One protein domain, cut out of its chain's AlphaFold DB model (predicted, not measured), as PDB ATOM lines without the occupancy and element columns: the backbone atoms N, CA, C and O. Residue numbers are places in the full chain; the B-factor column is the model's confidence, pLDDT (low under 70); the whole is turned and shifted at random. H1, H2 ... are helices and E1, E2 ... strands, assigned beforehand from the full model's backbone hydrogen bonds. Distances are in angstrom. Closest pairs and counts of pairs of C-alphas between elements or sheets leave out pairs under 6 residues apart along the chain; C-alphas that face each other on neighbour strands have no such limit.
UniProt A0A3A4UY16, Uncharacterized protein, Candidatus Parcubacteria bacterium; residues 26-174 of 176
ATOM      1  N   GLU A  26      27.288 -12.274  38.944       96.69
ATOM      2  CA  GLU A  26      26.246 -11.741  38.058       96.69
ATOM      3  C   GLU A  26      26.321 -10.217  37.924       96.69
ATOM      4  O   GLU A  26      25.894  -9.664  36.915       96.69
ATOM      5  N   ASP A  27      26.849  -9.522  38.931       97.12
ATOM      6  CA  ASP A  27      27.026  -8.073  38.879       97.12
ATOM      7  C   ASP A  27      28.200  -7.700  37.968       97.12
ATOM      8  O   ASP A  27      28.072  -6.795  37.147       97.12
ATOM      9  N   VAL A  28      29.309  -8.443  38.055       98.12
ATOM     10  CA  VAL A  28      30.466  -8.274  37.162       98.12
ATOM     11  C   VAL A  28      30.090  -8.589  35.719       98.12
ATOM     12  O   VAL A  28      30.430  -7.823  34.822       98.12
ATOM     13  N   TYR A  29      29.332  -9.661  35.483       98.31
ATOM     14  CA  TYR A  29      28.876 -10.006  34.136       98.31
ATOM     15  C   TYR A  29      27.948  -8.944  33.548       98.31
ATOM     16  O   TYR A  29      28.134  -8.569  32.400       98.31
ATOM     17  N   LYS A  30      27.055  -8.337  34.340       98.38
ATOM     18  CA  LYS A  30      26.257  -7.189  33.870       98.38
ATOM     19  C   LYS A  30      27.110  -5.985  33.477       98.38
ATOM     20  O   LYS A  30      26.750  -5.257  32.556       98.38
ATOM     21  N   ILE A  31      28.217  -5.748  34.183       98.62
ATOM     22  CA  ILE A  31      29.159  -4.677  33.835       98.62
ATOM     23  C   ILE A  31      29.865  -5.008  32.517       98.62
ATOM     24  O   ILE A  31      29.957  -4.141  31.651       98.62
ATOM     25  N   ILE A  32      30.317  -6.253  32.353       98.75
ATOM     26  CA  ILE A  32      30.940  -6.734  31.115       98.75
ATOM     27  C   ILE A  32      29.963  -6.628  29.943       98.75
ATOM     28  O   ILE A  32      30.344  -6.097  28.908       98.75
ATOM     29  N   ASP A  33      28.707  -7.046  30.109       98.56
ATOM     30  CA  ASP A  33      27.677  -6.959  29.069       98.56
ATOM     31  C   ASP A  33      27.403  -5.514  28.654       98.56
ATOM     32  O   ASP A  33      27.284  -5.216  27.466       98.56
ATOM     33  N   TYR A  34      27.339  -4.598  29.625       98.75
ATOM     34  CA  TYR A  34      27.206  -3.169  29.349       98.75
ATOM     35  C   TYR A  34      28.397  -2.639  28.540       98.75
ATOM     36  O   TYR A  34      28.197  -1.954  27.537       98.75
ATOM     37  N   ILE A  35      29.628  -2.964  28.958       98.88
ATOM     38  CA  ILE A  35      30.844  -2.549  28.248       98.88
ATOM     39  C   ILE A  35      30.833  -3.126  26.832       98.88
ATOM     40  O   ILE A  35      31.003  -2.377  25.878       98.88
ATOM     41  N   ALA A  36      30.551  -4.421  26.683       98.75
ATOM     42  CA  ALA A  36      30.490  -5.100  25.395       98.75
ATOM     43  C   ALA A  36      29.489  -4.441  24.445       98.75
ATOM     44  O   ALA A  36      29.811  -4.168  23.290       98.75
ATOM     45  N   PHE A  37      28.291  -4.135  24.942       98.56
ATOM     46  CA  PHE A  37      27.256  -3.465  24.169       98.56
ATOM     47  C   PHE A  37      27.690  -2.080  23.687       98.56
ATOM     48  O   PHE A  37      27.581  -1.776  22.498       98.56
ATOM     49  N   GLU A  38      28.227  -1.247  24.578       98.81
ATOM     50  CA  GLU A  38      28.674   0.096  24.207       98.81
ATOM     51  C   GLU A  38      29.913   0.062  23.298       98.81
ATOM     52  O   GLU A  38      29.998   0.857  22.360       98.81
ATOM     53  N   CYS A  39      30.838  -0.882  23.502       98.69
ATOM     54  CA  CYS A  39      32.020  -1.063  22.661       98.69
ATOM     55  C   CYS A  39      31.636  -1.509  21.247       98.69
ATOM     56  O   CYS A  39      32.165  -0.968  20.279       98.69
ATOM     57  N   VAL A  40      30.678  -2.432  21.105       98.31
ATOM     58  CA  VAL A  40      30.142  -2.842  19.796       98.31
ATOM     59  C   VAL A  40      29.494  -1.657  19.084       98.31
ATOM     60  O   VAL A  40      29.780  -1.422  17.913       98.31
ATOM     61  N   ARG A  41      28.693  -0.848  19.789       98.31
ATOM     62  CA  ARG A  41      28.084   0.361  19.209       98.31
ATOM     63  C   ARG A  41      29.122   1.402  18.790       98.31
ATOM     64  O   ARG A  41      28.967   2.006  17.729       98.31
ATOM     65  N   LEU A  42      30.155   1.621  19.603       98.56
ATOM     66  CA  LEU A  42      31.249   2.539  19.285       98.56
ATOM     67  C   LEU A  42      32.024   2.051  18.058       98.56
ATOM     68  O   LEU A  42      32.199   2.803  17.103       98.56
ATOM     69  N   ARG A  43      32.431   0.780  18.056       97.88
ATOM     70  CA  ARG A  43      33.089   0.118  16.927       97.88
ATOM     71  C   ARG A  43      32.260   0.282  15.654       97.88
ATOM     72  O   ARG A  43      32.740   0.830  14.667       97.88
ATOM     73  N   ASP A  44      30.993  -0.122  15.692       97.44
ATOM     74  CA  ASP A  44      30.136  -0.171  14.508       97.44
ATOM     75  C   ASP A  44      29.783   1.200  13.931       97.44
ATOM     76  O   ASP A  44      29.395   1.281  12.767       97.44
ATOM     77  N   LYS A  45      29.959   2.270  14.714       97.94
ATOM     78  CA  LYS A  45      29.852   3.655  14.246       97.94
ATOM     79  C   LYS A  45      31.026   4.072  13.353       97.94
ATOM     80  O   LYS A  45      30.845   4.955  12.518       97.94
ATOM     81  N   TYR A  46      32.211   3.488  13.541       98.06
ATOM     82  CA  TYR A  46      33.454   3.967  12.924       98.06
ATOM     83  C   TYR A  46      34.143   2.979  11.990       98.06
ATOM     84  O   TYR A  46      34.931   3.421  11.155       98.06
ATOM     85  N   ILE A  47      33.858   1.683  12.113       96.50
ATOM     86  CA  ILE A  47      34.479   0.651  11.283       96.50
ATOM     87  C   ILE A  47      33.440  -0.215  10.569       96.50
ATOM     88  O   ILE A  47      32.314  -0.432  11.038       96.50
ATOM     89  N   GLU A  48      33.835  -0.704   9.398       94.88
ATOM     90  CA  GLU A  48      32.976  -1.494   8.516       94.88
ATOM     91  C   GLU A  48      33.066  -2.980   8.846       94.88
ATOM     92  O   GLU A  48      32.076  -3.692   8.699       94.88
ATOM     93  N   GLU A  49      34.230  -3.431   9.318       92.69
ATOM     94  CA  GLU A  49      34.491  -4.807   9.705       92.69
ATOM     95  C   GLU A  49      33.540  -5.205  10.834       92.69
ATOM     96  O   GLU A  49      33.495  -4.586  11.903       92.69
ATOM     97  N   LYS A  50      32.750  -6.241  10.561       88.62
ATOM     98  CA  LYS A  50      31.840  -6.865  11.521       88.62
ATOM     99  C   LYS A  50      32.444  -8.170  12.014       88.62
ATOM    100  O   LYS A  50      33.401  -8.675  11.435       88.62
ATOM    101  N   ASP A  51      31.895  -8.670  13.115       87.81
ATOM    102  CA  ASP A  51      32.251  -9.976  13.681       87.81
ATOM    103  C   ASP A  51      33.732 -10.125  14.071       87.81
ATOM    104  O   ASP A  51      34.299 -11.216  14.030       87.81
ATOM    105  N   LEU A  52      34.366  -9.021  14.484       95.69
ATOM    106  CA  LEU A  52      35.709  -9.063  15.057       95.69
ATOM    107  C   LEU A  52      35.708  -9.861  16.367       95.69
ATOM    108  O   LEU A  52      34.870  -9.623  17.241       95.69
ATOM    109  N   GLU A  53      36.680 -10.762  16.520       95.94
ATOM    110  CA  GLU A  53      36.871 -11.530  17.752       95.94
ATOM    111  C   GLU A  53      37.284 -10.595  18.895       95.94
ATOM    112  O   GLU A  53      38.239  -9.827  18.768       95.94
ATOM    113  N   VAL A  54      36.574 -10.677  20.021       97.31
ATOM    114  CA  VAL A  54      36.958 -10.000  21.261       97.31
ATOM    115  C   VAL A  54      38.052 -10.789  21.986       97.31
ATOM    116  O   VAL A  54      37.911 -11.984  22.251       97.31
ATOM    117  N   ASP A  55      39.137 -10.114  22.349       97.31
ATOM    118  CA  ASP A  55      40.242 -10.718  23.102       97.31
ATOM    119  C   ASP A  55      40.069 -10.518  24.609       97.31
ATOM    120  O   ASP A  55      40.239 -11.425  25.429       97.31
ATOM    121  N   TYR A  56      39.695  -9.300  24.976       96.69
ATOM    122  CA  TYR A  56      39.961  -8.750  26.289       96.69
ATOM    123  C   TYR A  56      38.875  -7.754  26.678       96.69
ATOM    124  O   TYR A  56      38.371  -7.017  25.831       96.69
ATOM    125  N   VAL A  57      38.524  -7.729  27.963       98.69
ATOM    126  CA  VAL A  57      37.664  -6.703  28.555       98.69
ATOM    127  C   VAL A  57      38.330  -6.100  29.786       98.69
ATOM    128  O   VAL A  57      38.853  -6.814  30.645       98.69
ATOM    129  N   CYS A  58      38.268  -4.780  29.911       98.75
ATOM    130  CA  CYS A  58      38.742  -4.058  31.082       98.75
ATOM    131  C   CYS A  58      37.593  -3.320  31.759       98.75
ATOM    132  O   CYS A  58      36.865  -2.563  31.119       98.75
ATOM    133  N   ILE A  59      37.462  -3.488  33.073       98.81
ATOM    134  CA  ILE A  59      36.554  -2.694  33.899       98.81
ATOM    135  C   ILE A  59      37.355  -1.575  34.555       98.81
ATOM    136  O   ILE A  59      38.336  -1.828  35.263       98.81
ATOM    137  N   PHE A  60      36.919  -0.333  34.352       98.62
ATOM    138  CA  PHE A  60      37.492   0.826  35.027       98.62
ATOM    139  C   PHE A  60      36.739   1.047  36.333       98.62
ATOM    140  O   PHE A  60      35.561   1.426  36.343       98.62
ATOM    141  N   SER A  61      37.421   0.768  37.441       98.38
ATOM    142  CA  SER A  61      36.868   0.995  38.772       98.38
ATOM    143  C   SER A  61      36.716   2.495  39.008       98.38
ATOM    144  O   SER A  61      37.635   3.266  38.749       98.38
ATOM    145  N   GLN A  62      35.568   2.917  39.515       97.12
ATOM    146  CA  GLN A  62      35.241   4.324  39.742       97.12
ATOM    147  C   GLN A  62      35.790   4.833  41.082       97.12
ATOM    148  O   GLN A  62      35.915   6.034  41.296       97.12
ATOM    149  N   ASN A  63      36.105   3.921  42.004       97.12
ATOM    150  CA  ASN A  63      36.733   4.206  43.290       97.12
ATOM    151  C   ASN A  63      37.355   2.933  43.888       97.12
ATOM    152  O   ASN A  63      37.152   1.825  43.387       97.12
ATOM    153  N   GLU A  64      38.109   3.100  44.974       97.56
ATOM    154  CA  GLU A  64      38.831   2.008  45.640       97.56
ATOM    155  C   GLU A  64      37.902   0.922  46.198       97.56
ATOM    156  O   GLU A  64      38.236  -0.261  46.168       97.56
ATOM    157  N   ASN A  65      36.711   1.288  46.682       96.94
ATOM    158  CA  ASN A  65      35.758   0.301  47.190       96.94
ATOM    159  C   ASN A  65      35.266  -0.606  46.061       96.94
ATOM    160  O   ASN A  65      35.277  -1.826  46.211       96.94
ATOM    161  N   GLU A  66      34.898  -0.022  44.920       97.50
ATOM    162  CA  GLU A  66      34.491  -0.788  43.746       97.50
ATOM    163  C   GLU A  66      35.635  -1.665  43.227       97.50
ATOM    164  O   GLU A  66      35.412  -2.840  42.945       97.50
ATOM    165  N   PHE A  67      36.862  -1.136  43.168       98.38
ATOM    166  CA  PHE A  67      38.042  -1.915  42.787       98.38
ATOM    167  C   PHE A  67      38.198  -3.160  43.665       98.38
ATOM    168  O   PHE A  67      38.355  -4.268  43.154       98.38
ATOM    169  N   ASN A  68      38.097  -2.998  44.985       98.12
ATOM    170  CA  ASN A  68      38.234  -4.099  45.935       98.12
ATOM    171  C   ASN A  68      37.119  -5.147  45.800       98.12
ATOM    172  O   ASN A  68      37.369  -6.338  45.997       98.12
ATOM    173  N   GLU A  69      35.892  -4.735  45.486       98.00
ATOM    174  CA  GLU A  69      34.790  -5.666  45.229       98.00
ATOM    175  C   GLU A  69      34.970  -6.416  43.905       98.00
ATOM    176  O   GLU A  69      34.879  -7.646  43.886       98.00
ATOM    177  N   LEU A  70      35.298  -5.696  42.830       98.50
ATOM    178  CA  LEU A  70      35.580  -6.258  41.509       98.50
ATOM    179  C   LEU A  70      36.741  -7.249  41.559       98.50
ATOM    180  O   LEU A  70      36.633  -8.343  41.015       98.50
ATOM    181  N   PHE A  71      37.828  -6.893  42.244       98.25
ATOM    182  CA  PHE A  71      39.010  -7.738  42.391       98.25
ATOM    183  C   PHE A  71      38.674  -9.077  43.051       98.25
ATOM    184  O   PHE A  71      39.050 -10.126  42.531       98.25
ATOM    185  N   LYS A  72      37.907  -9.061  44.150       98.12
ATOM    186  CA  LYS A  72      37.486 -10.290  44.841       98.12
ATOM    187  C   LYS A  72      36.681 -11.203  43.924       98.12
ATOM    188  O   LYS A  72      36.944 -12.398  43.877       98.12
ATOM    189  N   VAL A  73      35.726 -10.649  43.178       98.31
ATOM    190  CA  VAL A  73      34.923 -11.450  42.244       98.31
ATOM    191  C   VAL A  73      35.772 -11.932  41.063       98.31
ATOM    192  O   VAL A  73      35.620 -13.072  40.636       98.31
ATOM    193  N   ALA A  74      36.704 -11.117  40.562       98.25
ATOM    194  CA  ALA A  74      37.613 -11.497  39.480       98.25
ATOM    195  C   ALA A  74      38.478 -12.717  39.849       98.25
ATOM    196  O   ALA A  74      38.634 -13.619  39.028       98.25
ATOM    197  N   GLN A  75      38.950 -12.799  41.100       98.12
ATOM    198  CA  GLN A  75      39.662 -13.973  41.626       98.12
ATOM    199  C   GLN A  75      38.790 -15.240  41.689       98.12
ATOM    200  O   GLN A  75      39.312 -16.348  41.615       98.12
ATOM    201  N   GLU A  76      37.470 -15.099  41.838       97.56
ATOM    202  CA  GLU A  76      36.534 -16.231  41.881       97.56
ATOM    203  C   GLU A  76      36.197 -16.758  40.472       97.56
ATOM    204  O   GLU A  76      35.921 -17.946  40.297       97.56
ATOM    205  N   ILE A  77      36.193 -15.887  39.458       97.50
ATOM    206  CA  ILE A  77      35.757 -16.220  38.087       97.50
ATOM    207  C   ILE A  77      36.911 -16.449  37.108       97.50
ATOM    208  O   ILE A  77      36.674 -16.893  35.984       97.50
ATOM    209  N   GLY A  78      38.147 -16.166  37.513       97.69
ATOM    210  CA  GLY A  78      39.321 -16.321  36.669       97.69
ATOM    211  C   GLY A  78      40.605 -16.571  37.448       97.69
ATOM    212  O   GLY A  78      40.671 -16.429  38.667       97.69
ATOM    213  N   LYS A  79      41.650 -16.959  36.718       97.88
ATOM    214  CA  LYS A  79      43.005 -17.146  37.244       97.88
ATOM    215  C   LYS A  79      43.833 -15.914  36.939       97.88
ATOM    216  O   LYS A  79      43.783 -15.417  35.818       97.88
ATOM    217  N   LEU A  80      44.604 -15.439  37.914       98.06
ATOM    218  CA  LEU A  80      45.543 -14.342  37.695       98.06
ATOM    219  C   LEU A  80      46.518 -14.733  36.575       98.06
ATOM    220  O   LEU A  80      47.225 -15.731  36.688       98.06
ATOM    221  N   ALA A  81      46.507 -13.962  35.493       97.44
ATOM    222  CA  ALA A  81      47.318 -14.184  34.302       97.44
ATOM    223  C   ALA A  81      48.494 -13.205  34.232       97.44
ATOM    224  O   ALA A  81      49.560 -13.560  33.741       97.44
ATOM    225  N   ASN A  82      48.302 -11.974  34.717       97.00
ATOM    226  CA  ASN A  82      49.352 -10.963  34.762       97.00
ATOM    227  C   ASN A  82      49.050  -9.888  35.819       97.00
ATOM    228  O   ASN A  82      47.888  -9.551  36.061       97.00
ATOM    229  N   GLU A  83      50.090  -9.286  36.390       95.94
ATOM    230  CA  GLU A  83      49.984  -8.063  37.183       95.94
ATOM    231  C   GLU A  83      50.537  -6.882  36.386       95.94
ATOM    232  O   GLU A  83      51.668  -6.900  35.912       95.94
ATOM    233  N   THR A  84      49.737  -5.825  36.242       94.44
ATOM    234  CA  THR A  84      50.180  -4.594  35.577       94.44
ATOM    235  C   THR A  84      50.144  -3.425  36.559       94.44
ATOM    236  O   THR A  84      49.338  -3.446  37.496       94.44
ATOM    237  N   PRO A  85      50.908  -2.339  36.326       94.88
ATOM    238  CA  PRO A  85      50.876  -1.161  37.200       94.88
ATOM    239  C   PRO A  85      49.470  -0.577  37.408       94.88
ATOM    240  O   PRO A  85      49.156  -0.020  38.459       94.88
ATOM    241  N   THR A  86      48.598  -0.743  36.408       96.19
ATOM    242  CA  THR A  86      47.230  -0.205  36.400       96.19
ATOM    243  C   THR A  86      46.177  -1.206  36.868       96.19
ATOM    244  O   THR A  86      44.999  -0.862  36.891       96.19
ATOM    245  N   GLY A  87      46.569  -2.421  37.255       97.81
ATOM    246  CA  GLY A  87      45.673  -3.432  37.808       97.81
ATOM    247  C   GLY A  87      45.931  -4.854  37.285       97.81
ATOM    248  O   GLY A  87      46.632  -5.027  36.282       97.81
ATOM    249  N   PRO A  88      45.381  -5.867  37.968       98.44
ATOM    250  CA  PRO A  88      45.545  -7.277  37.624       98.44
ATOM    251  C   PRO A  88      44.707  -7.693  36.409       98.44
ATOM    252  O   PRO A  88      43.609  -7.176  36.179       98.44
ATOM    253  N   VAL A  89      45.228  -8.664  35.664       98.62
ATOM    254  CA  VAL A  89      44.583  -9.317  34.520       98.62
ATOM    255  C   VAL A  89      44.326 -10.777  34.869       98.62
ATOM    256  O   VAL A  89      45.217 -11.473  35.354       98.62
ATOM    257  N   PHE A  90      43.122 -11.249  34.582       98.62
ATOM    258  CA  PHE A  90      42.656 -12.600  34.848       98.62
ATOM    259  C   PHE A  90      42.260 -13.288  33.545       98.62
ATOM    260  O   PHE A  90      41.584 -12.692  32.712       98.62
ATOM    261  N   ALA A  91      42.627 -14.554  33.393       98.38
ATOM    262  CA  ALA A  91      42.035 -15.437  32.400       98.38
ATOM    263  C   ALA A  91      40.731 -16.007  32.960       98.38
ATOM    264  O   ALA A  91      40.732 -16.542  34.071       98.38
ATOM    265  N   PHE A  92      39.626 -15.895  32.225       97.81
ATOM    266  CA  PHE A  92      38.352 -16.458  32.678       97.81
ATOM    267  C   PHE A  92      38.446 -17.983  32.827       97.81
ATOM    268  O   PHE A  92      38.983 -18.662  31.956       97.81
ATOM    269  N   ASN A  93      37.873 -18.522  33.907       95.62
ATOM    270  CA  ASN A  93      37.645 -19.964  34.034       95.62
ATOM    271  C   ASN A  93      36.538 -20.401  33.064       95.62
ATOM    272  O   ASN A  93      36.738 -21.309  32.266       95.62
ATOM    273  N   ASP A  94      35.413 -19.680  33.106       94.75
ATOM    274  CA  ASP A  94      34.286 -19.800  32.185       94.75
ATOM    275  C   ASP A  94      34.033 -18.427  31.550       94.75
ATOM    276  O   ASP A  94      33.750 -17.448  32.250       94.75
ATOM    277  N   ARG A  95      34.174 -18.338  30.222       95.25
ATOM    278  CA  ARG A  95      34.043 -17.068  29.492       95.25
ATOM    279  C   ARG A  95      32.571 -16.646  29.392       95.25
ATOM    280  O   ARG A  95      31.778 -17.437  28.868       95.25
ATOM    281  N   PRO A  96      32.196 -15.428  29.830       96.25
ATOM    282  CA  PRO A  96      30.834 -14.935  29.654       96.25
ATOM    283  C   PRO A  96      30.529 -14.736  28.162       96.25
ATOM    284  O   PRO A  96      31.374 -14.259  27.408       96.25
ATOM    285  N   GLU A  97      29.323 -15.112  27.737       97.31
ATOM    286  CA  GLU A  97      28.806 -14.787  26.404       97.31
ATOM    287  C   GLU A  97      28.299 -13.345  26.406       97.31
ATOM    288  O   GLU A  97      27.485 -12.993  27.255       97.31
ATOM    289  N   THR A  98      28.753 -12.533  25.453       97.69
ATOM    290  CA  THR A  98      28.328 -11.136  25.304       97.69
ATOM    291  C   THR A  98      27.922 -10.857  23.859       97.69
ATOM    292  O   THR A  98      28.186 -11.651  22.958       97.69
ATOM    293  N   VAL A  99      27.358  -9.675  23.596       97.12
ATOM    294  CA  VAL A  99      27.086  -9.220  22.217       97.12
ATOM    295  C   VAL A  99      28.352  -9.013  21.371       97.12
ATOM    296  O   VAL A  99      28.257  -8.924  20.152       97.12
ATOM    297  N   ALA A 100      29.528  -8.936  22.001       96.62
ATOM    298  CA  ALA A 100      30.828  -8.853  21.335       96.62
ATOM    299  C   ALA A 100      31.491 -10.234  21.137       96.62
ATOM    300  O   ALA A 100      32.581 -10.309  20.578       96.62
ATOM    301  N   GLY A 101      30.866 -11.315  21.617       97.00
ATOM    302  CA  GLY A 101      31.466 -12.643  21.738       97.00
ATOM    303  C   GLY A 101      32.002 -12.921  23.147       97.00
ATOM    304  O   GLY A 101      31.567 -12.312  24.128       97.00
ATOM    305  N   LYS A 102      32.941 -13.868  23.258       97.19
ATOM    306  CA  LYS A 102      33.467 -14.375  24.538       97.19
ATOM    307  C   LYS A 102      34.871 -13.841  24.834       97.19
ATOM    308  O   LYS A 102      35.831 -14.446  24.346       97.19
ATOM    309  N   PRO A 103      35.031 -12.781  25.651       97.69
ATOM    310  CA  PRO A 103      36.357 -12.285  26.004       97.69
ATOM    311  C   PRO A 103      37.168 -13.374  26.716       97.69
ATOM    312  O   PRO A 103      36.638 -14.135  27.529       97.69
ATOM    313  N   LYS A 104      38.465 -13.461  26.409       97.75
ATOM    314  CA  LYS A 104      39.397 -14.433  27.009       97.75
ATOM    315  C   LYS A 104      39.920 -13.945  28.354       97.75
ATOM    316  O   LYS A 104      40.151 -14.738  29.269       97.75
ATOM    317  N   LEU A 105      40.072 -12.631  28.474       98.44
ATOM    318  CA  LEU A 105      40.728 -11.966  29.589       98.44
ATOM    319  C   LEU A 105      39.841 -10.887  30.214       98.44
ATOM    320  O   LEU A 105      39.114 -10.186  29.513       98.44
ATOM    321  N   LEU A 106      39.971 -10.717  31.529       98.69
ATOM    322  CA  LEU A 106      39.377  -9.643  32.319       98.69
ATOM    323  C   LEU A 106      40.473  -8.846  33.015       98.69
ATOM    324  O   LEU A 106      41.234  -9.407  33.800       98.69
ATOM    325  N   LYS A 107      40.503  -7.529  32.837       98.69
ATOM    326  CA  LYS A 107      41.264  -6.636  33.714       98.69
ATOM    327  C   LYS A 107      40.353  -5.860  34.637       98.69
ATOM    328  O   LYS A 107      39.343  -5.303  34.213       98.69
ATOM    329  N   ILE A 108      40.779  -5.750  35.889       98.69
ATOM    330  CA  ILE A 108      40.224  -4.781  36.829       98.69
ATOM    331  C   ILE A 108      41.227  -3.639  36.944       98.69
ATOM    332  O   ILE A 108      42.298  -3.795  37.531       98.69
ATOM    333  N   ARG A 109      40.914  -2.488  36.344       98.56
ATOM    334  CA  ARG A 109      41.770  -1.301  36.417       98.56
ATOM    335  C   ARG A 109      41.540  -0.582  37.744       98.56
ATOM    336  O   ARG A 109      40.391  -0.399  38.157       98.56
ATOM    337  N   LYS A 110      42.627  -0.148  38.383       98.38
ATOM    338  CA  LYS A 110      42.579   0.764  39.535       98.38
ATOM    339  C   LYS A 110      41.895   2.088  39.148       98.38
ATOM    340  O   LYS A 110      41.983   2.475  37.979       98.38
ATOM    341  N   PRO A 111      41.250   2.784  40.096       97.62
ATOM    342  CA  PRO A 111      40.637   4.080  39.833       97.62
ATOM    343  C   PRO A 111      41.633   5.083  39.263       97.62
ATOM    344  O   PRO A 111      42.759   5.214  39.742       97.62
ATOM    345  N   ASP A 112      41.210   5.788  38.221       96.06
ATOM    346  CA  ASP A 112      42.042   6.741  37.500       96.06
ATOM    347  C   ASP A 112      41.159   7.869  36.968       96.06
ATOM    348  O   ASP A 112      40.361   7.678  36.053       96.06
ATOM    349  N   VAL A 113      41.316   9.065  37.539       94.62
ATOM    350  CA  VAL A 113      40.520  10.249  37.175       94.62
ATOM    351  C   VAL A 113      40.712  10.678  35.717       94.62
ATOM    352  O   VAL A 113      39.865  11.373  35.164       94.62
ATOM    353  N   THR A 114      41.804  10.254  35.074       94.69
ATOM    354  CA  THR A 114      42.064  10.523  33.654       94.69
ATOM    355  C   THR A 114      41.362   9.530  32.724       94.69
ATOM    356  O   THR A 114      41.313   9.741  31.512       94.69
ATOM    357  N   ARG A 115      40.783   8.460  33.284       94.31
ATOM    358  CA  ARG A 115      40.038   7.409  32.585       94.31
ATOM    359  C   ARG A 115      38.628   7.281  33.181       94.31
ATOM    360  O   ARG A 115      38.319   6.265  33.796       94.31
ATOM    361  N   PRO A 116      37.754   8.290  32.985       95.56
ATOM    362  CA  PRO A 116      36.404   8.300  33.555       95.56
ATOM    363  C   PRO A 116      35.445   7.307  32.881       95.56
ATOM    364  O   PRO A 116      34.294   7.199  33.294       95.56
ATOM    365  N   GLN A 117      35.889   6.617  31.824       98.38
ATOM    366  CA  GLN A 117      35.078   5.623  31.129       98.38
ATOM    367  C   GLN A 117      34.709   4.463  32.062       98.38
ATOM    368  O   GLN A 117      35.345   4.235  33.090       98.38
ATOM    369  N   ARG A 118      33.692   3.685  31.687       98.50
ATOM    370  CA  ARG A 118      33.311   2.481  32.426       98.50
ATOM    371  C   ARG A 118      34.244   1.299  32.161       98.50
ATOM    372  O   ARG A 118      34.390   0.433  33.024       98.50
ATOM    373  N   GLY A 119      34.863   1.267  30.988       98.69
ATOM    374  CA  GLY A 119      35.749   0.190  30.583       98.69
ATOM    375  C   GLY A 119      36.131   0.247  29.114       98.69
ATOM    376  O   GLY A 119      35.857   1.232  28.421       98.69
ATOM    377  N   ASP A 120      36.749  -0.833  28.662       98.75
ATOM    378  CA  ASP A 120      37.158  -1.029  27.280       98.75
ATOM    379  C   ASP A 120      37.098  -2.499  26.860       98.75
ATOM    380  O   ASP A 120      36.948  -3.400  27.696       98.75
ATOM    381  N   MET A 121      37.192  -2.712  25.549       98.56
ATOM    382  CA  MET A 121      37.419  -4.018  24.945       98.56
ATOM    383  C   MET A 121      38.447  -3.934  23.825       98.56
ATOM    384  O   MET A 121      38.477  -2.951  23.073       98.56
ATOM    385  N   ASP A 122      39.198  -5.022  23.667       98.12
ATOM    386  CA  ASP A 122      40.131  -5.196  22.559       98.12
ATOM    387  C   ASP A 122      39.526  -6.140  21.521       98.12
ATOM    388  O   ASP A 122      39.054  -7.234  21.858       98.12
ATOM    389  N   PHE A 123      39.579  -5.732  20.254       98.19
ATOM    390  CA  PHE A 123      39.164  -6.554  19.122       98.19
ATOM    391  C   PHE A 123      40.354  -6.918  18.238       98.19
ATOM    392  O   PHE A 123      41.202  -6.081  17.910       98.19
ATOM    393  N   ASN A 124      40.373  -8.172  17.796       97.06
ATOM    394  CA  ASN A 124      41.384  -8.687  16.886       97.06
ATOM    395  C   ASN A 124      41.078  -8.244  15.455       97.06
ATOM    396  O   ASN A 124      39.941  -8.314  14.995       97.06
ATOM    397  N   THR A 125      42.110  -7.806  14.738       96.81
ATOM    398  CA  THR A 125      42.021  -7.348  13.345       96.81
ATOM    399  C   THR A 125      43.224  -7.843  12.551       96.81
ATOM    400  O   THR A 125      44.238  -8.243  13.128       96.81
ATOM    401  N   ASP A 126      43.145  -7.770  11.220       96.00
ATOM    402  CA  ASP A 126      44.356  -7.672  10.405       96.00
ATOM    403  C   ASP A 126      44.967  -6.281  10.615       96.00
ATOM    404  O   ASP A 126      44.612  -5.307   9.946       96.00
ATOM    405  N   TYR A 127      45.822  -6.189  11.628       97.00
ATOM    406  CA  TYR A 127      46.223  -4.924  12.224       97.00
ATOM    407  C   TYR A 127      46.865  -3.949  11.228       97.00
ATOM    408  O   TYR A 127      46.541  -2.763  11.239       97.00
ATOM    409  N   GLU A 128      47.730  -4.421  10.325       97.44
ATOM    410  CA  GLU A 128      48.412  -3.545   9.362       97.44
ATOM    411  C   GLU A 128      47.443  -2.941   8.342       97.44
ATOM    412  O   GLU A 128      47.511  -1.747   8.028       97.44
ATOM    413  N   SER A 129      46.504  -3.744   7.838       97.50
ATOM    414  CA  SER A 129      45.449  -3.265   6.942       97.50
ATOM    415  C   SER A 129      44.490  -2.327   7.671       97.50
ATOM    416  O   SER A 129      44.161  -1.254   7.158       97.50
ATOM    417  N   PHE A 130      44.102  -2.682   8.899       97.94
ATOM    418  CA  PHE A 130      43.229  -1.881   9.750       97.94
ATOM    419  C   PHE A 130      43.838  -0.506  10.052       97.94
ATOM    420  O   PHE A 130      43.197   0.528   9.846       97.94
ATOM    421  N   LYS A 131      45.113  -0.477  10.456       98.06
ATOM    422  CA  LYS A 131      45.876   0.746  10.726       98.06
ATOM    423  C   LYS A 131      45.904   1.663   9.510       98.06
ATOM    424  O   LYS A 131      45.579   2.842   9.633       98.06
ATOM    425  N   LYS A 132      46.236   1.130   8.329       97.94
ATOM    426  CA  LYS A 132      46.264   1.907   7.076       97.94
ATOM    427  C   LYS A 132      44.900   2.501   6.725       97.94
ATOM    428  O   LYS A 132      44.844   3.624   6.229       97.94
ATOM    429  N   LYS A 133      43.818   1.763   6.984       98.12
ATOM    430  CA  LYS A 133      42.449   2.173   6.649       98.12
ATOM    431  C   LYS A 133      41.903   3.248   7.595       98.12
ATOM    432  O   LYS A 133      41.306   4.212   7.121       98.12
ATOM    433  N   TYR A 134      42.116   3.110   8.905       98.00
ATOM    434  CA  TYR A 134      41.385   3.901   9.905       98.00
ATOM    435  C   TYR A 134      42.202   4.953  10.655       98.00
ATOM    436  O   TYR A 134      41.615   5.911  11.155       98.00
ATOM    437  N   LEU A 135      43.534   4.844  10.720       97.00
ATOM    438  CA  LEU A 135      44.329   5.689  11.621       97.00
ATOM    439  C   LEU A 135      44.269   7.193  11.291       97.00
ATOM    440  O   LEU A 135      44.440   8.022  12.178       97.00
ATOM    441  N   ASN A 136      43.976   7.564  10.041       96.50
ATOM    442  CA  ASN A 136      43.832   8.970   9.638       96.50
ATOM    443  C   ASN A 136      42.536   9.632  10.150       96.50
ATOM    444  O   ASN A 136      42.339  10.834   9.967       96.50
ATOM    445  N   ASN A 137      41.630   8.877  10.777       96.56
ATOM    446  CA  ASN A 137      40.425   9.419  11.390       96.56
ATOM    447  C   ASN A 137      40.736   9.971  12.792       96.56
ATOM    448  O   ASN A 137      41.322   9.291  13.624       96.56
ATOM    449  N   LYS A 138      40.273  11.195  13.078       97.12
ATOM    450  CA  LYS A 138      40.528  11.932  14.333       97.12
ATOM    451  C   LYS A 138      40.129  11.208  15.628       97.12
ATOM    452  O   LYS A 138      40.608  11.582  16.693       97.12
ATOM    453  N   ASN A 139      39.216  10.241  15.548       98.38
ATOM    454  CA  ASN A 139      38.746   9.469  16.702       98.38
ATOM    455  C   ASN A 139      39.639   8.259  17.002       98.38
ATOM    456  O   ASN A 139      39.449   7.596  18.020       98.38
ATOM    457  N   PHE A 140      40.594   7.975  16.117       98.50
ATOM    458  CA  PHE A 140      41.592   6.938  16.290       98.50
ATOM    459  C   PHE A 140      42.917   7.563  16.715       98.50
ATOM    460  O   PHE A 140      43.328   8.616  16.226       98.50
ATOM    461  N   LYS A 141      43.607   6.892  17.632       98.31
ATOM    462  CA  LYS A 141      44.903   7.322  18.144       98.31
ATOM    463  C   LYS A 141      45.849   6.138  18.230       98.31
ATOM    464  O   LYS A 141      45.559   5.160  18.911       98.31
ATOM    465  N   LEU A 142      47.010   6.257  17.593       98.44
ATOM    466  CA  LEU A 142      48.085   5.285  17.754       98.44
ATOM    467  C   LEU A 142      48.734   5.448  19.132       98.44
ATOM    468  O   LEU A 142      49.098   6.554  19.542       98.44
ATOM    469  N   ILE A 143      48.910   4.335  19.829       97.38
ATOM    470  CA  ILE A 143      49.646   4.227  21.081       97.38
ATOM    471  C   ILE A 143      50.796   3.255  20.841       97.38
ATOM    472  O   ILE A 143      50.577   2.066  20.625       97.38
ATOM    473  N   VAL A 144      52.023   3.766  20.923       96.12
ATOM    474  CA  VAL A 144      53.248   2.972  20.798       96.12
ATOM    475  C   VAL A 144      53.803   2.695  22.195       96.12
ATOM    476  O   VAL A 144      53.913   3.606  23.021       96.12
ATOM    477  N   ARG A 145      54.110   1.429  22.477       90.31
ATOM    478  CA  ARG A 145      54.810   0.950  23.676       90.31
ATOM    479  C   ARG A 145      56.124   0.290  23.247       90.31
ATOM    480  O   ARG A 145      56.392   0.182  22.057       90.31
ATOM    481  N   GLU A 146      56.940  -0.109  24.218       87.56
ATOM    482  CA  GLU A 146      58.248  -0.729  23.959       87.56
ATOM    483  C   GLU A 146      58.118  -2.023  23.138       87.56
ATOM    484  O   GLU A 146      58.773  -2.159  22.110       87.56
ATOM    485  N   ASP A 147      57.191  -2.905  23.525       87.62
ATOM    486  CA  ASP A 147      57.070  -4.245  22.929       87.62
ATOM    487  C   ASP A 147      55.919  -4.398  21.925       87.62
ATOM    488  O   ASP A 147      55.790  -5.428  21.263       87.62
ATOM    489  N   PHE A 148      55.031  -3.408  21.831       92.00
ATOM    490  CA  PHE A 148      53.831  -3.504  21.006       92.00
ATOM    491  C   PHE A 148      53.211  -2.135  20.727       92.00
ATOM    492  O   PHE A 148      53.541  -1.127  21.354       92.00
ATOM    493  N   GLU A 149      52.259  -2.099  19.803       96.56
ATOM    494  CA  GLU A 149      51.433  -0.921  19.571       96.56
ATOM    495  C   GLU A 149      49.959  -1.295  19.459       96.56
ATOM    496  O   GLU A 149      49.585  -2.434  19.168       96.56
ATOM    497  N   MET A 150      49.114  -0.314  19.745       97.38
ATOM    498  CA  MET A 150      47.669  -0.441  19.662       97.38
ATOM    499  C   MET A 150      47.060   0.843  19.118       97.38
ATOM    500  O   MET A 150      47.626   1.930  19.250       97.38
ATOM    501  N   ILE A 151      45.867   0.727  18.560       98.56
ATOM    502  CA  ILE A 151      45.050   1.854  18.135       98.56
ATOM    503  C   ILE A 151      43.883   1.973  19.109       98.56
ATOM    504  O   ILE A 151      43.116   1.029  19.271       98.56
ATOM    505  N   GLU A 152      43.759   3.128  19.751       98.62
ATOM    506  CA  GLU A 152      42.614   3.509  20.579       98.62
ATOM    507  C   GLU A 152      41.553   4.155  19.689       98.62
ATOM    508  O   GLU A 152      41.860   5.080  18.938       98.62
ATOM    509  N   LEU A 153      40.311   3.697  19.797       98.69
ATOM    510  CA  LEU A 153      39.126   4.361  19.274       98.69
ATOM    511  C   LEU A 153      38.364   4.991  20.441       98.69
ATOM    512  O   LEU A 153      37.957   4.304  21.385       98.69
ATOM    513  N   LYS A 154      38.144   6.303  20.351       98.19
ATOM    514  CA  LYS A 154      37.434   7.091  21.357       98.19
ATOM    515  C   LYS A 154      36.423   8.035  20.711       98.19
ATOM    516  O   LYS A 154      36.710   8.694  19.717       98.19
ATOM    517  N   ASP A 155      35.266   8.162  21.348       98.12
ATOM    518  CA  ASP A 155      34.253   9.167  21.038       98.12
ATOM    519  C   ASP A 155      33.626   9.647  22.350       98.12
ATOM    520  O   ASP A 155      33.162   8.833  23.145       98.12
ATOM    521  N   ASP A 156      33.606  10.960  22.589       96.38
ATOM    522  CA  ASP A 156      33.123  11.543  23.849       96.38
ATOM    523  C   ASP A 156      31.609  11.344  24.080       96.38
ATOM    524  O   ASP A 156      31.117  11.574  25.183       96.38
ATOM    525  N   SER A 157      30.856  10.886  23.070       97.44
ATOM    526  CA  SER A 157      29.462  10.444  23.232       97.44
ATOM    527  C   SER A 157      29.314   9.041  23.834       97.44
ATOM    528  O   SER A 157      28.191   8.633  24.134       97.44
ATOM    529  N   PHE A 158      30.418   8.316  24.032       98.38
ATOM    530  CA  PHE A 158      30.448   6.977  24.612       98.38
ATOM    531  C   PHE A 158      31.197   6.962  25.943       98.38
ATOM    532  O   PHE A 158      32.197   7.648  26.144       98.38
ATOM    533  N   ASN A 159      30.732   6.107  26.854       97.94
ATOM    534  CA  ASN A 159      31.358   5.897  28.158       97.94
ATOM    535  C   ASN A 159      32.315   4.687  28.164       97.94
ATOM    536  O   ASN A 159      32.496   4.034  29.190       97.94
ATOM    537  N   VAL A 160      32.883   4.338  27.014       98.81
ATOM    538  CA  VAL A 160      33.799   3.204  26.838       98.81
ATOM    539  C   VAL A 160      34.878   3.557  25.823       98.81
ATOM    540  O   VAL A 160      34.748   4.535  25.086       98.81
ATOM    541  N   LEU A 161      35.934   2.752  25.783       98.62
ATOM    542  CA  LEU A 161      36.965   2.800  24.749       98.62
ATOM    543  C   LEU A 161      36.988   1.478  23.984       98.62
ATOM    544  O   LEU A 161      36.478   0.459  24.454       98.62
ATOM    545  N   VAL A 162      37.584   1.496  22.801       98.62
ATOM    546  CA  VAL A 162      37.867   0.283  22.033       98.62
ATOM    547  C   VAL A 162      39.331   0.303  21.624       98.62
ATOM    548  O   VAL A 162      39.831   1.354  21.219       98.62
ATOM    549  N   TYR A 163      40.009  -0.838  21.703       98.50
ATOM    550  CA  TYR A 163      41.387  -0.967  21.246       98.50
ATOM    551  C   TYR A 163      41.553  -2.062  20.195       98.50
ATOM    552  O   TYR A 163      40.801  -3.032  20.123       98.50
ATOM    553  N   PHE A 164      42.591  -1.887  19.385       98.12
ATOM    554  CA  PHE A 164      43.039  -2.847  18.386       98.12
ATOM    555  C   PHE A 164      44.553  -2.965  18.524       98.12
ATOM    556  O   PHE A 164      45.261  -1.996  18.258       98.12
ATOM    557  N   ALA A 165      45.057  -4.104  18.992       97.25
ATOM    558  CA  ALA A 165      46.488  -4.317  19.205       97.25
ATOM    559  C   ALA A 165      47.121  -5.067  18.028       97.25
ATOM    560  O   ALA A 165      46.493  -5.950  17.442       97.25
ATOM    561  N   ASN A 166      48.388  -4.771  17.721       97.00
ATOM    562  CA  ASN A 166      49.147  -5.533  16.721       97.00
ATOM    563  C   ASN A 166      49.389  -6.986  17.161       97.00
ATOM    564  O   ASN A 166      49.459  -7.895  16.338       97.00
ATOM    565  N   THR A 167      49.485  -7.203  18.473       94.69
ATOM    566  CA  THR A 167      49.548  -8.518  19.104       94.69
ATOM    567  C   THR A 167      48.528  -8.559  20.242       94.69
ATOM    568  O   THR A 167      48.727  -7.853  21.232       94.69
ATOM    569  N   PRO A 168      47.459  -9.371  20.144       94.06
ATOM    570  CA  PRO A 168      46.463  -9.509  21.208       94.06
ATOM    571  C   PRO A 168      47.093  -9.953  22.530       94.06
ATOM    572  O   PRO A 168      48.052 -10.734  22.529       94.06
ATOM    573  N   LEU A 169      46.560  -9.488  23.660       94.12
ATOM    574  CA  LEU A 169      47.145  -9.778  24.969       94.12
ATOM    575  C   LEU A 169      47.078 -11.274  25.294       94.12
ATOM    576  O   LEU A 169      48.031 -11.815  25.854       94.12
ATOM    577  N   SER A 170      46.003 -11.962  24.899       95.00
ATOM    578  CA  SER A 170      45.907 -13.418  25.068       95.00
ATOM    579  C   SER A 170      47.087 -14.150  24.423       95.00
ATOM    580  O   SER A 170      47.706 -15.001  25.060       95.00
ATOM    581  N   LYS A 171      47.492 -13.738  23.215       94.06
ATOM    582  CA  LYS A 171      48.643 -14.299  22.498       94.06
ATOM    583  C   LYS A 171      49.962 -14.001  23.208       94.06
ATOM    584  O   LYS A 171      50.798 -14.894  23.304       94.06
ATOM    585  N   GLN A 172      50.140 -12.784  23.726       92.19
ATOM    586  CA  GLN A 172      51.336 -12.415  24.501       92.19
ATOM    587  C   GLN A 172      51.481 -13.269  25.772       92.19
ATOM    588  O   GLN A 172      52.594 -13.591  26.176       92.19
ATOM    589  N   LEU A 173      50.357 -13.657  26.384       93.38
ATOM    590  CA  LEU A 173      50.310 -14.447  27.618       93.38
ATOM    591  C   LEU A 173      50.191 -15.967  27.387       93.38
ATOM    592  O   LEU A 173      50.141 -16.721  28.356       93.38
ATOM    593  N   GLY A 174      50.128 -16.435  26.135       93.56
ATOM    594  CA  GLY A 174      49.975 -17.859  25.813       93.56
ATOM    595  C   GLY A 174      48.599 -18.450  26.161       93.56
ATOM    596  O   GLY A 174      48.497 -19.640  26.450       93.56
TER     597      GLY A 174
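What this domain is: This is residues 26 to 174 of the 176 residues of an uncharacterized protein of Candidatus Parcubacteria bacterium (UniProt A0A3A4UY16). A single strongly twisted sheet of eight strands, curled like part of a barrel, has three helices over one face: the long H1 crosses E1, E5 and E8, while H2 covers E3 and E4 and the short H3 is over E7 towards the other end. H4, four residues, only grazes the sheet near E1 and E4. The printed part has 149 residues, with named elements H1 E1 H2 E2 E3 E4 E5 H3 E6 E7 E8 H4 along it; the mixed sheet has the order E2 E3 E4 E1 E5 E8 E7 E6, and the class is mixed, helices and strands. It is compact, with a radius of gyration of the C-alphas of 14.5 A, and rounded, spanning 40 by 34 by 30 A.

How they stand to each other: E1, residues 54 to 60, is parallel to E4, residues 105 to 109, with N 107 and O 57 2.8 A apart, and antiparallel to E5, residues 119 to 123, with N 55 and O 122 2.9 A apart. E3, residues 87 to 92, forms hairpins with E4, N 90 to O 106 2.8 A, and with edge strand E2, residues 78 to 84, N 81 to O 89 2.8 A. E5 is parallel to E8, residues 160 to 165, with N 163 and O 121 2.9 A apart. E7, residues 149 to 153, forms hairpins with E8, N 151 to O 164 2.8 A, and with edge strand E6, residues 140 to 144, N 143 to O 150 2.8 A. E2 E3 E4 and E6 E7 E8 are meanders, each strand the antiparallel neighbour of the one before. H1, residues 26 to 46, is on the sheet at a height of 8.2 A and runs across the strands; its closest C-alphas to E8 are Cys 39 and Val 162, 6.0 A. H2, residues 64 to 77, runs along the strands at a height of 9.0 A; the closest C-alphas to E4 are Phe 71 and Ile 108, 6.4 A. H3, residues 127 to 134, runs slantwise to the strands at a height of 9.7 A; the closest C-alphas to E7 are Lys 131 and Ile 151, 7.5 A. These three helices on one face make two layers, helices over a sheet. H1 and H2 are close but not clearly touching, about perpendicular at 81 degrees, with the C-alphas of Val 28 and Leu 70 closest at 7.0 A. E1, H2, E2 and E5, H3, E6 are split strand-helix-strand units, each two strands of the one sheet with a helix between them along the chain and other strands between them in the sheet, E3 and E4 in the first and E8 and E7 in the second; both crossovers are right-handed. H4, residues 169 to 172, comes closest to E1 at the C-alphas of Ser 170 and Asp 55, 6.6 A. Every O i to N i+4 pair is within hydrogen-bond range in H2 and H3, 16 of 17 in H1, and H4 is too short for one.

Where its parts are: H1 is 30.5 A long, from C-alpha 26 at (26.246, -11.741, 38.058) to C-alpha 46 at (33.454, 3.967, 12.924). H2 is 20.0 A, E1 17.5 A, E8 16.6 A and E2 16.0 A. H4 ends at C-alpha 172, (51.336, -12.415, 24.501).

The domain as a whole: The farthest C-alphas, of Glu 76 and Asn 136, are 41.6 A apart. The printed part has no cut, and the link E3 to E4, residues 93 to 104, is long. The mean pLDDT of the printed part is 97.0, and no printed residue is under 70.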